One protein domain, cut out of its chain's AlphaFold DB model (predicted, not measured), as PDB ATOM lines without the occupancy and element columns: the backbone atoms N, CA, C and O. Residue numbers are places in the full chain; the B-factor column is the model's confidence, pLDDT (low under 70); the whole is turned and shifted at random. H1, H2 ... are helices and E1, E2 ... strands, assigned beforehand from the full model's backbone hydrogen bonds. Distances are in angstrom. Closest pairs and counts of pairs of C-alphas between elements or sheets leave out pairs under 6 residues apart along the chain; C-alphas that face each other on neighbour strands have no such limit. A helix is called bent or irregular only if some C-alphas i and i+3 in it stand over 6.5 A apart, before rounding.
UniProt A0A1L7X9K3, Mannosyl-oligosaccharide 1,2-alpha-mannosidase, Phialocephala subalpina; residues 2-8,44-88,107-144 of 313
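Overview. This is residues 2 to 8, 44 to 88 and 107 to 144 of the 313 residues of the protein "Mannosyl-oligosaccharide 1,2-alpha-mannosidase" of Phialocephala subalpina (UniProt A0A1L7X9K3). A helical hairpin, H4 and H5 side by side, makes one side of this model; H1 meets H4 nearly at right angles with residues 52 to 56, and short H3 packs on H5. H2, the element nearest to the mean of the C-alphas, has both H5 and strand E2 near it, and E2 with E1 makes a small, loosely formed two-stranded antiparallel sheet away from the hairpin. The printed part has 90 residues, with five named helices and two named strands in the order E1, H1, H2, E2, H3, H4, H5; the class is mostly helix. The whole is compact, with a radius of gyration of the C-alphas of 13.0 A, and rounded, spanning 35 by 33 by 22 A.

Arrangement. E1, residues 3 to 5, and E2, residues 76 to 78, are antiparallel neighbours at 158 degrees; C-alphas 3 and 78 face each other at 5.7 A, but no backbone N and O across the pair are within hydrogen-bond range. Residues 77 to 78 of E2 also pair, antiparallel, with residues 83 to 84. H1, residues 44 to 57, touches H4, residues 115 to 125, with residues 52 to 56 alone, about perpendicular at 75 degrees; the closest C-alphas are those of Ala 56 and Leu 121, 6.3 A apart. H2, residues 59 to 66, is irregular, with C-alphas 61 and 64 7.0 A apart. Its closest C-alpha pair with E2 is Cys 65 and Thr 77, at 6.4 A. H2 is close to but not clearly touching H5, residues 129 to 142, with the C-alphas of Leu 66 and Leu 133 6.5 A apart. H3, residues 108 to 112, touches H5 at residues 137 to 141 alone, closest at the C-alphas of Gly 112 and Glu 138, 6.0 A. H4 and H5 form a helical hairpin: they touch at a shallow tilt of 12 degrees, opposite ways, with the C-alphas of Tyr 119 and Lys 131 closest at 5.0 A. H1 and H5 are apart. Every O i to N i+4 pair is within hydrogen-bond range in H1, H3 and H4; in H5 it is 8 of 10, and in H2 1 of 4, beside 3 of 5 O i to N i+3 pairs.

Along the chain. E1 begins at C-alpha 3 (142.249, 214.642, 169.318) and is 6.5 A long; E2 is 6.8 A. H1 begins at C-alpha 44 (150.626, 201.615, 193.776) and is 20.5 A long. H2 is 10.2 A, H3 5.9 A and H4 15.4 A. H5, 19.7 A, ends at C-alpha 142 (171.968, 212.433, 173.373).

Size, cuts and confidence. The C-alphas farthest apart are those of Asp 46 and Pro 144, 37.2 A. Residues 9 to 43 and 89 to 106 are not printed, with C-alpha gaps of 18.9 A and 15.0 A. Of the links printed whole, no link is long. The mean pLDDT of the printed part is 71.3; 19 residues are under 70, among them residues 2 to 8, 84 to 88 and 107 to 110.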
ATOM      1  N   LYS A   2     137.973 214.278 167.213       23.86
ATOM      2  CA  LYS A   2     138.523 214.141 168.577       23.86
ATOM      3  C   LYS A   2     140.033 213.933 168.479       23.86
ATOM      4  O   LYS A   2     140.468 213.051 167.746       23.86
ATOM      5  N   PHE A   3     140.794 214.733 169.215       24.28
ATOM      6  CA  PHE A   3     142.249 214.642 169.318       24.28
ATOM      7  C   PHE A   3     142.629 214.238 170.743       24.28
ATOM      8  O   PHE A   3     141.913 214.577 171.687       24.28
ATOM      9  N   VAL A   4     143.755 213.543 170.895       27.78
ATOM     10  CA  VAL A   4     144.393 213.298 172.194       27.78
ATOM     11  C   VAL A   4     145.740 214.010 172.189       27.78
ATOM     12  O   VAL A   4     146.490 213.911 171.218       27.78
ATOM     13  N   LEU A   5     146.012 214.759 173.255       27.19
ATOM     14  CA  LEU A   5     147.240 215.523 173.440       27.19
ATOM     15  C   LEU A   5     148.275 214.641 174.156       27.19
ATOM     16  O   LEU A   5     148.085 214.292 175.319       27.19
ATOM     17  N   LEU A   6     149.373 214.296 173.477       27.69
ATOM     18  CA  LEU A   6     150.510 213.569 174.058       27.69
ATOM     19  C   LEU A   6     151.457 214.531 174.802       27.69
ATOM     20  O   LEU A   6     152.634 214.661 174.485       27.69
ATOM     21  N   THR A   7     150.926 215.214 175.815       26.11
ATOM     22  CA  THR A   7     151.720 215.955 176.808       26.11
ATOM     23  C   THR A   7     151.801 215.149 178.092       26.11
ATOM     24  O   THR A   7     150.765 214.839 178.686       26.11
ATOM     25  N   THR A   8     153.013 214.863 178.565       29.66
ATOM     26  CA  THR A   8     153.261 214.189 179.848       29.66
ATOM     27  C   THR A   8     153.063 215.128 181.043       29.66
ATOM     28  O   THR A   8     153.965 215.303 181.861       29.66
ATOM     29  N   VAL A  44     150.126 200.671 194.793       70.00
ATOM     30  CA  VAL A  44     150.626 201.615 193.776       70.00
ATOM     31  C   VAL A  44     151.174 200.865 192.556       70.00
ATOM     32  O   VAL A  44     150.867 201.243 191.424       70.00
ATOM     33  N   ALA A  45     151.932 199.782 192.754       69.12
ATOM     34  CA  ALA A  45     152.440 198.954 191.663       69.12
ATOM     35  C   ALA A  45     151.304 198.337 190.829       69.12
ATOM     36  O   ALA A  45     151.373 198.380 189.601       69.12
ATOM     37  N   ASP A  46     150.231 197.847 191.454       73.81
ATOM     38  CA  ASP A  46     149.033 197.348 190.769       73.81
ATOM     39  C   ASP A  46     148.290 198.436 189.990       73.81
ATOM     40  O   ASP A  46     147.877 198.203 188.849       73.81
ATOM     41  N   ALA A  47     148.174 199.649 190.542       73.12
ATOM     42  CA  ALA A  47     147.617 200.782 189.808       73.12
ATOM     43  C   ALA A  47     148.427 201.075 188.528       73.12
ATOM     44  O   ALA A  47     147.841 201.228 187.454       73.12
ATOM     45  N   TYR A  48     149.765 201.056 188.605       67.88
ATOM     46  CA  TYR A  48     150.631 201.166 187.426       67.88
ATOM     47  C   TYR A  48     150.471 199.982 186.460       67.88
ATOM     48  O   TYR A  48     150.295 200.210 185.263       67.88
ATOM     49  N   ARG A  49     150.494 198.727 186.940       71.88
ATOM     50  CA  ARG A  49     150.297 197.519 186.107       71.88
ATOM     51  C   ARG A  49     148.994 197.611 185.314       71.88
ATOM     52  O   ARG A  49     149.002 197.370 184.107       71.88
ATOM     53  N   ARG A  50     147.898 198.024 185.961       76.44
ATOM     54  CA  ARG A  50     146.608 198.228 185.298       76.44
ATOM     55  C   ARG A  50     146.670 199.341 184.248       76.44
ATOM     56  O   ARG A  50     146.250 199.104 183.121       76.44
ATOM     57  N   VAL A  51     147.189 200.524 184.587       71.06
ATOM     58  CA  VAL A  51     147.270 201.654 183.639       71.06
ATOM     59  C   VAL A  51     148.099 201.287 182.405       71.06
ATOM     60  O   VAL A  51     147.683 201.587 181.287       71.06
ATOM     61  N   TYR A  52     149.218 200.578 182.574       68.44
ATOM     62  CA  TYR A  52     150.013 200.098 181.442       68.44
ATOM     63  C   TYR A  52     149.314 198.999 180.624       68.44
ATOM     64  O   TYR A  52     149.490 198.964 179.408       68.44
ATOM     65  N   SER A  53     148.494 198.141 181.242       72.50
ATOM     66  CA  SER A  53     147.661 197.160 180.524       72.50
ATOM     67  C   SER A  53     146.582 197.844 179.669       72.50
ATOM     68  O   SER A  53     146.462 197.566 178.474       72.50
ATOM     69  N   ASP A  54     145.874 198.828 180.235       75.25
ATOM     70  CA  ASP A  54     144.898 199.642 179.501       75.25
ATOM     71  C   ASP A  54     145.586 200.427 178.353       75.25
ATOM     72  O   ASP A  54     145.048 200.539 177.250       75.25
ATOM     73  N   TYR A  55     146.817 200.915 178.565       70.38
ATOM     74  CA  TYR A  55     147.635 201.575 177.536       70.38
ATOM     75  C   TYR A  55     148.102 200.610 176.432       70.38
ATOM     76  O   TYR A  55     148.116 200.979 175.255       70.38
ATOM     77  N   ALA A  56     148.420 199.356 176.770       72.06
ATOM     78  CA  ALA A  56     148.792 198.328 175.799       72.06
ATOM     79  C   ALA A  56     147.647 198.003 174.822       72.06
ATOM     80  O   ALA A  56     147.904 197.796 173.634       72.06
ATOM     81  N   GLY A  57     146.386 198.080 175.265       74.88
ATOM     82  CA  GLY A  57     145.215 198.017 174.379       74.88
ATOM     83  C   GLY A  57     145.166 199.140 173.327       74.88
ATOM     84  O   GLY A  57     144.676 198.939 172.214       74.88
ATOM     85  N   HIS A  58     145.743 200.308 173.627       76.25
ATOM     86  CA  HIS A  58     145.824 201.456 172.714       76.25
ATOM     87  C   HIS A  58     147.078 201.474 171.822       76.25
ATOM     88  O   HIS A  58     147.192 202.339 170.950       76.25
ATOM     89  N   SER A  59     147.982 200.497 171.955       75.19
ATOM     90  CA  SER A  59     149.195 200.353 171.129       75.19
ATOM     91  C   SER A  59     148.935 200.486 169.619       75.19
ATOM     92  O   SER A  59     149.678 201.181 168.925       75.19
ATOM     93  N   THR A  60     147.839 199.907 169.110       75.50
ATOM     94  CA  THR A  60     147.462 199.969 167.680       75.50
ATOM     95  C   THR A  60     147.050 201.361 167.193       75.50
ATOM     96  O   THR A  60     147.012 201.583 165.986       75.50
ATOM     97  N   ILE A  61     146.706 202.279 168.100       77.81
ATOM     98  CA  ILE A  61     146.365 203.678 167.796       77.81
ATOM     99  C   ILE A  61     147.638 204.530 167.801       77.81
ATOM    100  O   ILE A  61     147.802 205.391 166.943       77.81
ATOM    101  N   LEU A  62     148.543 204.267 168.747       74.06
ATOM    102  CA  LEU A  62     149.763 205.048 168.948       74.06
ATOM    103  C   LEU A  62     150.846 204.720 167.913       74.06
ATOM    104  O   LEU A  62     151.448 205.634 167.365       74.06
ATOM    105  N   LYS A  63     151.076 203.434 167.614       77.38
ATOM    106  CA  LYS A  63     152.210 202.930 166.812       77.38
ATOM    107  C   LYS A  63     152.482 203.698 165.495       77.38
ATOM    108  O   LYS A  63     153.641 204.061 165.297       77.38
ATOM    109  N   PRO A  64     151.488 204.064 164.654       76.38
ATOM    110  CA  PRO A  64     151.728 204.854 163.435       76.38
ATOM    111  C   PRO A  64     152.203 206.298 163.674       76.38
ATOM    112  O   PRO A  64     152.741 206.923 162.770       76.38
ATOM    113  N   CYS A  65     152.013 206.842 164.879       73.38
ATOM    114  CA  CYS A  65     152.529 208.156 165.274       73.38
ATOM    115  C   CYS A  65     153.969 208.093 165.797       73.38
ATOM    116  O   CYS A  65     154.592 209.134 165.974       73.38
ATOM    117  N   LEU A  66     154.496 206.897 166.062       74.44
ATOM    118  CA  LEU A  66     155.833 206.695 166.626       74.44
ATOM    119  C   LEU A  66     156.831 206.265 165.546       74.44
ATOM    120  O   LEU A  66     158.001 206.634 165.595       74.44
ATOM    121  N   ASP A  67     156.358 205.508 164.554       77.38
ATOM    122  CA  ASP A  67     157.156 204.997 163.438       77.38
ATOM    123  C   ASP A  67     157.322 206.047 162.323       77.38
ATOM    124  O   ASP A  67     156.801 205.922 161.215       77.38
ATOM    125  N   THR A  68     158.003 207.150 162.646       74.62
ATOM    126  CA  THR A  68     158.261 208.246 161.699       74.62
ATOM    127  C   THR A  68     159.615 208.078 160.989       74.62
ATOM    128  O   THR A  68     160.539 207.457 161.534       74.62
ATOM    129  N   PRO A  69     159.813 208.680 159.796       74.44
ATOM    130  CA  PRO A  69     161.086 208.606 159.077       74.44
ATOM    131  C   PRO A  69     162.293 209.077 159.902       74.44
ATOM    132  O   PRO A  69     163.317 208.394 159.912       74.44
ATOM    133  N   SER A  70     162.159 210.162 160.674       72.25
ATOM    134  CA  SER A  70     163.199 210.653 161.595       72.25
ATOM    135  C   SER A  70     163.295 209.843 162.893       72.25
ATOM    136  O   SER A  70     164.367 209.775 163.486       72.25
ATOM    137  N   GLY A  71     162.204 209.208 163.331       75.06
ATOM    138  CA  GLY A  71     162.074 208.591 164.656       75.06
ATOM    139  C   GLY A  71     161.638 209.558 165.754       75.06
ATOM    140  O   GLY A  71     161.335 209.115 166.853       75.06
ATOM    141  N   VAL A  72     161.553 210.859 165.460       75.12
ATOM    142  CA  VAL A  72     160.856 211.820 166.323       75.12
ATOM    143  C   VAL A  72     159.352 211.562 166.164       75.12
ATOM    144  O   VAL A  72     158.864 211.645 165.032       75.12
ATOM    145  N   PRO A  73     158.611 211.210 167.229       73.69
ATOM    146  CA  PRO A  73     157.194 210.866 167.127       73.69
ATOM    147  C   PRO A  73     156.347 212.081 166.730       73.69
ATOM    148  O   PRO A  73     156.740 213.222 166.946       73.69
ATOM    149  N   ALA A  74     155.158 211.852 166.178       73.50
ATOM    150  CA  ALA A  74     154.172 212.900 165.941       73.50
ATOM    151  C   ALA A  74     153.498 213.320 167.260       73.50
ATOM    152  O   ALA A  74     153.036 212.478 168.029       73.50
ATOM    153  N   GLN A  75     153.385 214.631 167.496       71.25
ATOM    154  CA  GLN A  75     152.837 215.204 168.737       71.25
ATOM    155  C   GLN A  75     151.343 214.890 168.963       71.25
ATOM    156  O   GLN A  75     150.861 214.951 170.098       71.25
ATOM    157  N   TYR A  76     150.598 214.557 167.904       71.12
ATOM    158  CA  TYR A  76     149.165 214.276 167.975       71.12
ATOM    159  C   TYR A  76     148.778 213.045 167.150       71.12
ATOM    160  O   TYR A  76     149.260 212.829 166.037       71.12
ATOM    161  N   THR A  77     147.818 212.285 167.679       72.38
ATOM    162  CA  THR A  77     147.185 211.147 167.003       72.38
ATOM    163  C   THR A  77     145.729 211.470 166.690       72.38
ATOM    164  O   THR A  77     144.961 211.849 167.582       72.38
ATOM    165  N   ASN A  78     145.298 211.247 165.446       72.31
ATOM    166  CA  ASN A  78     143.872 211.165 165.139       72.31
ATOM    167  C   ASN A  78     143.376 209.760 165.512       72.31
ATOM    168  O   ASN A  78     143.568 208.799 164.771       72.31
ATOM    169  N   VAL A  79     142.720 209.636 166.669       75.00
ATOM    170  CA  VAL A  79     142.295 208.337 167.227       75.00
ATOM    171  C   VAL A  79     141.266 207.585 166.371       75.00
ATOM    172  O   VAL A  79     141.062 206.392 166.583       75.00
ATOM    173  N   THR A  80     140.627 208.249 165.400       78.25
ATOM    174  CA  THR A  80     139.672 207.623 164.472       78.25
ATOM    175  C   THR A  80     140.366 207.050 163.236       78.25
ATOM    176  O   THR A  80     140.079 205.916 162.866       78.25
ATOM    177  N   SER A  81     141.296 207.783 162.612       77.06
ATOM    178  CA  SER A  81     142.073 207.270 161.465       77.06
ATOM    179  C   SER A  81     143.296 206.436 161.874       77.06
ATOM    180  O   SER A  81     143.897 205.770 161.031       77.06
ATOM    181  N   LYS A  82     143.678 206.497 163.158       78.00
ATOM    182  CA  LYS A  82     144.929 205.967 163.731       78.00
ATOM    183  C   LYS A  82     146.201 206.510 163.061       78.00
ATOM    184  O   LYS A  82     147.251 205.890 163.158       78.00
ATOM    185  N   GLN A  83     146.106 207.649 162.376       75.00
ATOM    186  CA  GLN A  83     147.241 208.296 161.716       75.00
ATOM    187  C   GLN A  83     147.839 209.413 162.586       75.00
ATOM    188  O   GLN A  83     147.125 209.963 163.441       75.00
ATOM    189  N   PRO A  84     149.105 209.796 162.325       69.44
ATOM    190  CA  PRO A  84     149.620 211.108 162.697       69.44
ATOM    191  C   PRO A  84     148.620 212.216 162.354       69.44
ATOM    192  O   PRO A  84     147.935 212.161 161.329       69.44
ATOM    193  N   ALA A  85     148.541 213.222 163.215       65.62
ATOM    194  CA  ALA A  85     147.825 214.454 162.939       65.62
ATOM    195  C   ALA A  85     148.775 215.640 163.100       65.62
ATOM    196  O   ALA A  85     149.398 215.797 164.151       65.62
ATOM    197  N   ASP A  86     148.826 216.509 162.092       55.72
ATOM    198  CA  ASP A  86     149.461 217.816 162.222       55.72
ATOM    199  C   ASP A  86     148.590 218.676 163.147       55.72
ATOM    200  O   ASP A  86     147.496 219.126 162.793       55.72
ATOM    201  N   GLY A  87     149.027 218.820 164.397       46.75
ATOM    202  CA  GLY A  87     148.258 219.513 165.421       46.75
ATOM    203  C   GLY A  87     148.496 221.012 165.401       46.75
ATOM    204  O   GLY A  87     149.502 221.478 165.922       46.75
ATOM    205  N   PHE A  88     147.496 221.730 164.888       38.47
ATOM    206  CA  PHE A  88     147.418 223.188 164.758       38.47
ATOM    207  C   PHE A  88     148.493 223.835 163.865       38.47
ATOM    208  O   PHE A  88     149.691 223.678 164.104       38.47
ATOM    209  N   ASN A 107     159.474 220.070 170.707       63.34
ATOM    210  CA  ASN A 107     160.296 220.388 171.873       63.34
ATOM    211  C   ASN A 107     160.952 219.117 172.452       63.34
ATOM    212  O   ASN A 107     160.457 218.002 172.278       63.34
ATOM    213  N   THR A 108     162.067 219.282 173.166       67.81
ATOM    214  CA  THR A 108     162.836 218.151 173.710       67.81
ATOM    215  C   THR A 108     162.090 217.374 174.797       67.81
ATOM    216  O   THR A 108     162.412 216.213 175.024       67.81
ATOM    217  N   ALA A 109     161.084 217.971 175.451       63.91
ATOM    218  CA  ALA A 109     160.275 217.290 176.461       63.91
ATOM    219  C   ALA A 109     159.362 216.229 175.825       63.91
ATOM    220  O   ALA A 109     159.417 215.076 176.232       63.91
ATOM    221  N   VAL A 110     158.606 216.576 174.774       66.81
ATOM    222  CA  VAL A 110     157.729 215.634 174.045       66.81
ATOM    223  C   VAL A 110     158.513 214.450 173.463       66.81
ATOM    224  O   VAL A 110     157.957 213.368 173.317       66.81
ATOM    225  N   VAL A 111     159.804 214.629 173.170       71.56
ATOM    226  CA  VAL A 111     160.693 213.548 172.718       71.56
ATOM    227  C   VAL A 111     161.224 212.718 173.903       71.56
ATOM    228  O   VAL A 111     161.051 211.501 173.917       71.56
ATOM    229  N   GLY A 112     161.827 213.359 174.912       71.31
ATOM    230  CA  GLY A 112     162.591 212.705 175.990       71.31
ATOM    231  C   GLY A 112     161.794 212.208 177.208       71.31
ATOM    232  O   GLY A 112     162.379 211.705 178.172       71.31
ATOM    233  N   THR A 113     160.461 212.350 177.221       73.44
ATOM    234  CA  THR A 113     159.596 211.859 178.318       73.44
ATOM    235  C   THR A 113     158.821 210.577 178.004       73.44
ATOM    236  O   THR A 113     158.053 210.131 178.857       73.44
ATOM    237  N   LEU A 114     159.043 209.964 176.834       76.06
ATOM    238  CA  LEU A 114     158.317 208.776 176.345       76.06
ATOM    239  C   LEU A 114     159.050 207.443 176.586       76.06
ATOM    240  O   LEU A 114     158.455 206.365 176.544       76.06
ATOM    241  N   VAL A 115     160.361 207.508 176.809       78.50
ATOM    242  CA  VAL A 115     161.270 206.356 176.797       78.50
ATOM    243  C   VAL A 115     160.984 205.306 177.877       78.50
ATOM    244  O   VAL A 115     161.053 204.117 177.573       78.50
ATOM    245  N   LEU A 116     160.608 205.687 179.106       76.25
ATOM    246  CA  LEU A 116     160.295 204.696 180.152       76.25
ATOM    247  C   LEU A 116     158.994 203.959 179.824       76.25
ATOM    248  O   LEU A 116     158.905 202.735 179.909       76.25
ATOM    249  N   GLU A 117     157.994 204.734 179.424       76.62
ATOM    250  CA  GLU A 117     156.646 204.296 179.104       76.62
ATOM    251  C   GLU A 117     156.649 203.324 177.911       76.62
ATOM    252  O   GLU A 117     155.943 202.314 177.927       76.62
ATOM    253  N   TYR A 118     157.486 203.579 176.900       81.00
ATOM    254  CA  TYR A 118     157.615 202.729 175.710       81.00
ATOM    255  C   TYR A 118     158.466 201.485 175.963       81.00
ATOM    256  O   TYR A 118     158.150 200.414 175.439       81.00
ATOM    257  N   TYR A 119     159.487 201.581 176.820       81.88
ATOM    258  CA  TYR A 119     160.203 200.401 177.302       81.88
ATOM    259  C   TYR A 119     159.269 199.465 178.057       81.88
ATOM    260  O   TYR A 119     159.204 198.275 177.735       81.88
ATOM    261  N   ARG A 120     158.468 200.023 178.970       78.38
ATOM    262  CA  ARG A 120     157.496 199.254 179.740       78.38
ATOM    263  C   ARG A 120     156.394 198.652 178.867       78.38
ATOM    264  O   ARG A 120     155.960 197.532 179.128       78.38
ATOM    265  N   LEU A 121     155.975 199.353 177.812       78.62
ATOM    266  CA  LEU A 121     155.029 198.830 176.826       78.62
ATOM    267  C   LEU A 121     155.603 197.625 176.061       78.62
ATOM    268  O   LEU A 121     154.908 196.619 175.924       78.62
ATOM    269  N   SER A 122     156.864 197.671 175.614       84.12
ATOM    270  CA  SER A 122     157.526 196.495 175.022       84.12
ATOM    271  C   SER A 122     157.656 195.332 176.008       84.12
ATOM    272  O   SER A 122     157.420 194.197 175.605       84.12
ATOM    273  N   ASP A 123     157.993 195.581 177.280       82.75
ATOM    274  CA  ASP A 123     158.111 194.511 178.290       82.75
ATOM    275  C   ASP A 123     156.787 193.764 178.508       82.75
ATOM    276  O   ASP A 123     156.779 192.557 178.726       82.75
ATOM    277  N   LEU A 124     155.666 194.490 178.460       79.56
ATOM    278  CA  LEU A 124     154.328 193.948 178.715       79.56
ATOM    279  C   LEU A 124     153.663 193.329 177.476       79.56
ATOM    280  O   LEU A 124     152.734 192.541 177.626       79.56
ATOM    281  N   THR A 125     154.107 193.682 176.266       79.19
ATOM    282  CA  THR A 125     153.518 193.196 174.999       79.19
ATOM    283  C   THR A 125     154.406 192.224 174.226       79.19
ATOM    284  O   THR A 125     153.919 191.547 173.325       79.19
ATOM    285  N   GLY A 126     155.710 192.184 174.513       84.25
ATOM    286  CA  GLY A 126     156.714 191.503 173.690       84.25
ATOM    287  C   GLY A 126     157.071 192.233 172.383       84.25
ATOM    288  O   GLY A 126     158.036 191.852 171.717       84.25
ATOM    289  N   ASP A 127     156.358 193.301 172.002       84.69
ATOM    290  CA  ASP A 127     156.644 194.060 170.780       84.69
ATOM    291  C   ASP A 127     157.864 194.966 170.985       84.69
ATOM    292  O   ASP A 127     157.763 196.085 171.495       84.69
ATOM    293  N   THR A 128     159.038 194.489 170.564       88.19
ATOM    294  CA  THR A 128     160.316 195.225 170.664       88.19
ATOM    295  C   THR A 128     160.362 196.544 169.882       88.19
ATOM    296  O   THR A 128     161.340 197.282 170.020       88.19
ATOM    297  N   LEU A 129     159.355 196.871 169.059       84.88
ATOM    298  CA  LEU A 129     159.364 198.110 168.284       84.88
ATOM    299  C   LEU A 129     159.293 199.356 169.177       84.88
ATOM    300  O   LEU A 129     159.987 200.324 168.887       84.88
ATOM    301  N   PHE A 130     158.525 199.344 170.273       83.62
ATOM    302  CA  PHE A 130     158.398 200.532 171.133       83.62
ATOM    303  C   PHE A 130     159.741 200.927 171.772       83.62
ATOM    304  O   PHE A 130     160.090 202.107 171.749       83.62
ATOM    305  N   LYS A 131     160.560 199.951 172.199       85.56
ATOM    306  CA  LYS A 131     161.968 200.176 172.587       85.56
ATOM    307  C   LYS A 131     162.790 200.823 171.468       85.56
ATOM    308  O   LYS A 131     163.396 201.868 171.688       85.56
ATOM    309  N   LYS A 132     162.754 200.254 170.257       86.12
ATOM    310  CA  LYS A 132     163.524 200.737 169.090       86.12
ATOM    311  C   LYS A 132     163.127 202.147 168.641       86.12
ATOM    312  O   LYS A 132     163.988 202.917 168.223       86.12
ATOM    313  N   LEU A 133     161.844 202.496 168.730       84.38
ATOM    314  CA  LEU A 133     161.355 203.838 168.409       84.38
ATOM    315  C   LEU A 133     161.727 204.842 169.505       84.38
ATOM    316  O   LEU A 133     162.162 205.943 169.181       84.38
ATOM    317  N   ALA A 134     161.670 204.446 170.780       82.56
ATOM    318  CA  ALA A 134     162.199 205.256 171.874       82.56
ATOM    319  C   ALA A 134     163.720 205.475 171.763       82.56
ATOM    320  O   ALA A 134     164.185 206.576 172.024       82.56
ATOM    321  N   ASP A 135     164.514 204.482 171.333       82.31
ATOM    322  CA  ASP A 135     165.923 204.700 170.953       82.31
ATOM    323  C   ASP A 135     166.049 205.748 169.857       82.31
ATOM    324  O   ASP A 135     166.713 206.761 170.050       82.31
ATOM    325  N   LYS A 136     165.381 205.531 168.723       84.19
ATOM    326  CA  LYS A 136     165.486 206.406 167.552       84.19
ATOM    327  C   LYS A 136     165.066 207.854 167.852       84.19
ATOM    328  O   LYS A 136     165.626 208.767 167.256       84.19
ATOM    329  N   ALA A 137     164.126 208.062 168.775       80.62
ATOM    330  CA  ALA A 137     163.729 209.373 169.286       80.62
ATOM    331  C   ALA A 137     164.808 210.000 170.192       80.62
ATOM    332  O   ALA A 137     165.260 211.117 169.942       80.62
ATOM    333  N   GLU A 138     165.249 209.269 171.221       80.12
ATOM    334  CA  GLU A 138     166.174 209.745 172.260       80.12
ATOM    335  C   GLU A 138     167.600 209.994 171.726       80.12
ATOM    336  O   GLU A 138     168.318 210.853 172.235       80.12
ATOM    337  N   GLN A 139     168.002 209.308 170.649       82.06
ATOM    338  CA  GLN A 139     169.280 209.526 169.956       82.06
ATOM    339  C   GLN A 139     169.456 210.977 169.470       82.06
ATOM    340  O   GLN A 139     170.544 211.533 169.604       82.06
ATOM    341  N   HIS A 140     168.387 211.645 169.012       79.69
ATOM    342  CA  HIS A 140     168.432 213.076 168.651       79.69
ATOM    343  C   HIS A 140     168.674 213.998 169.857       79.69
ATOM    344  O   HIS A 140     169.058 215.152 169.679       79.69
ATOM    345  N   LEU A 141     168.446 213.503 171.079       77.31
ATOM    346  CA  LEU A 141     168.706 214.229 172.320       77.31
ATOM    347  C   LEU A 141     170.119 213.949 172.845       77.31
ATOM    348  O   LEU A 141     170.831 214.898 173.157       77.31
ATOM    349  N   ILE A 142     170.586 212.698 172.915       78.25
ATOM    350  CA  ILE A 142     171.968 212.433 173.373       78.25
ATOM    351  C   ILE A 142     173.045 212.822 172.347       78.25
ATOM    352  O   ILE A 142     174.183 213.098 172.733       78.25
ATOM    353  N   HIS A 143     172.698 212.909 171.059       82.06
ATOM    354  CA  HIS A 143     173.590 213.334 169.976       82.06
ATOM    355  C   HIS A 143     172.990 214.523 169.196       82.06
ATOM    356  O   HIS A 143     172.595 214.378 168.036       82.06
ATOM    357  N   PRO A 144     172.898 215.714 169.819       77.75
ATOM    358  CA  PRO A 144     172.275 216.886 169.210       77.75
ATOM    359  C   PRO A 144     173.089 217.395 168.011       77.75
ATOM    360  O   PRO A 144     174.305 217.585 168.101       77.75
TER     361      PRO A 144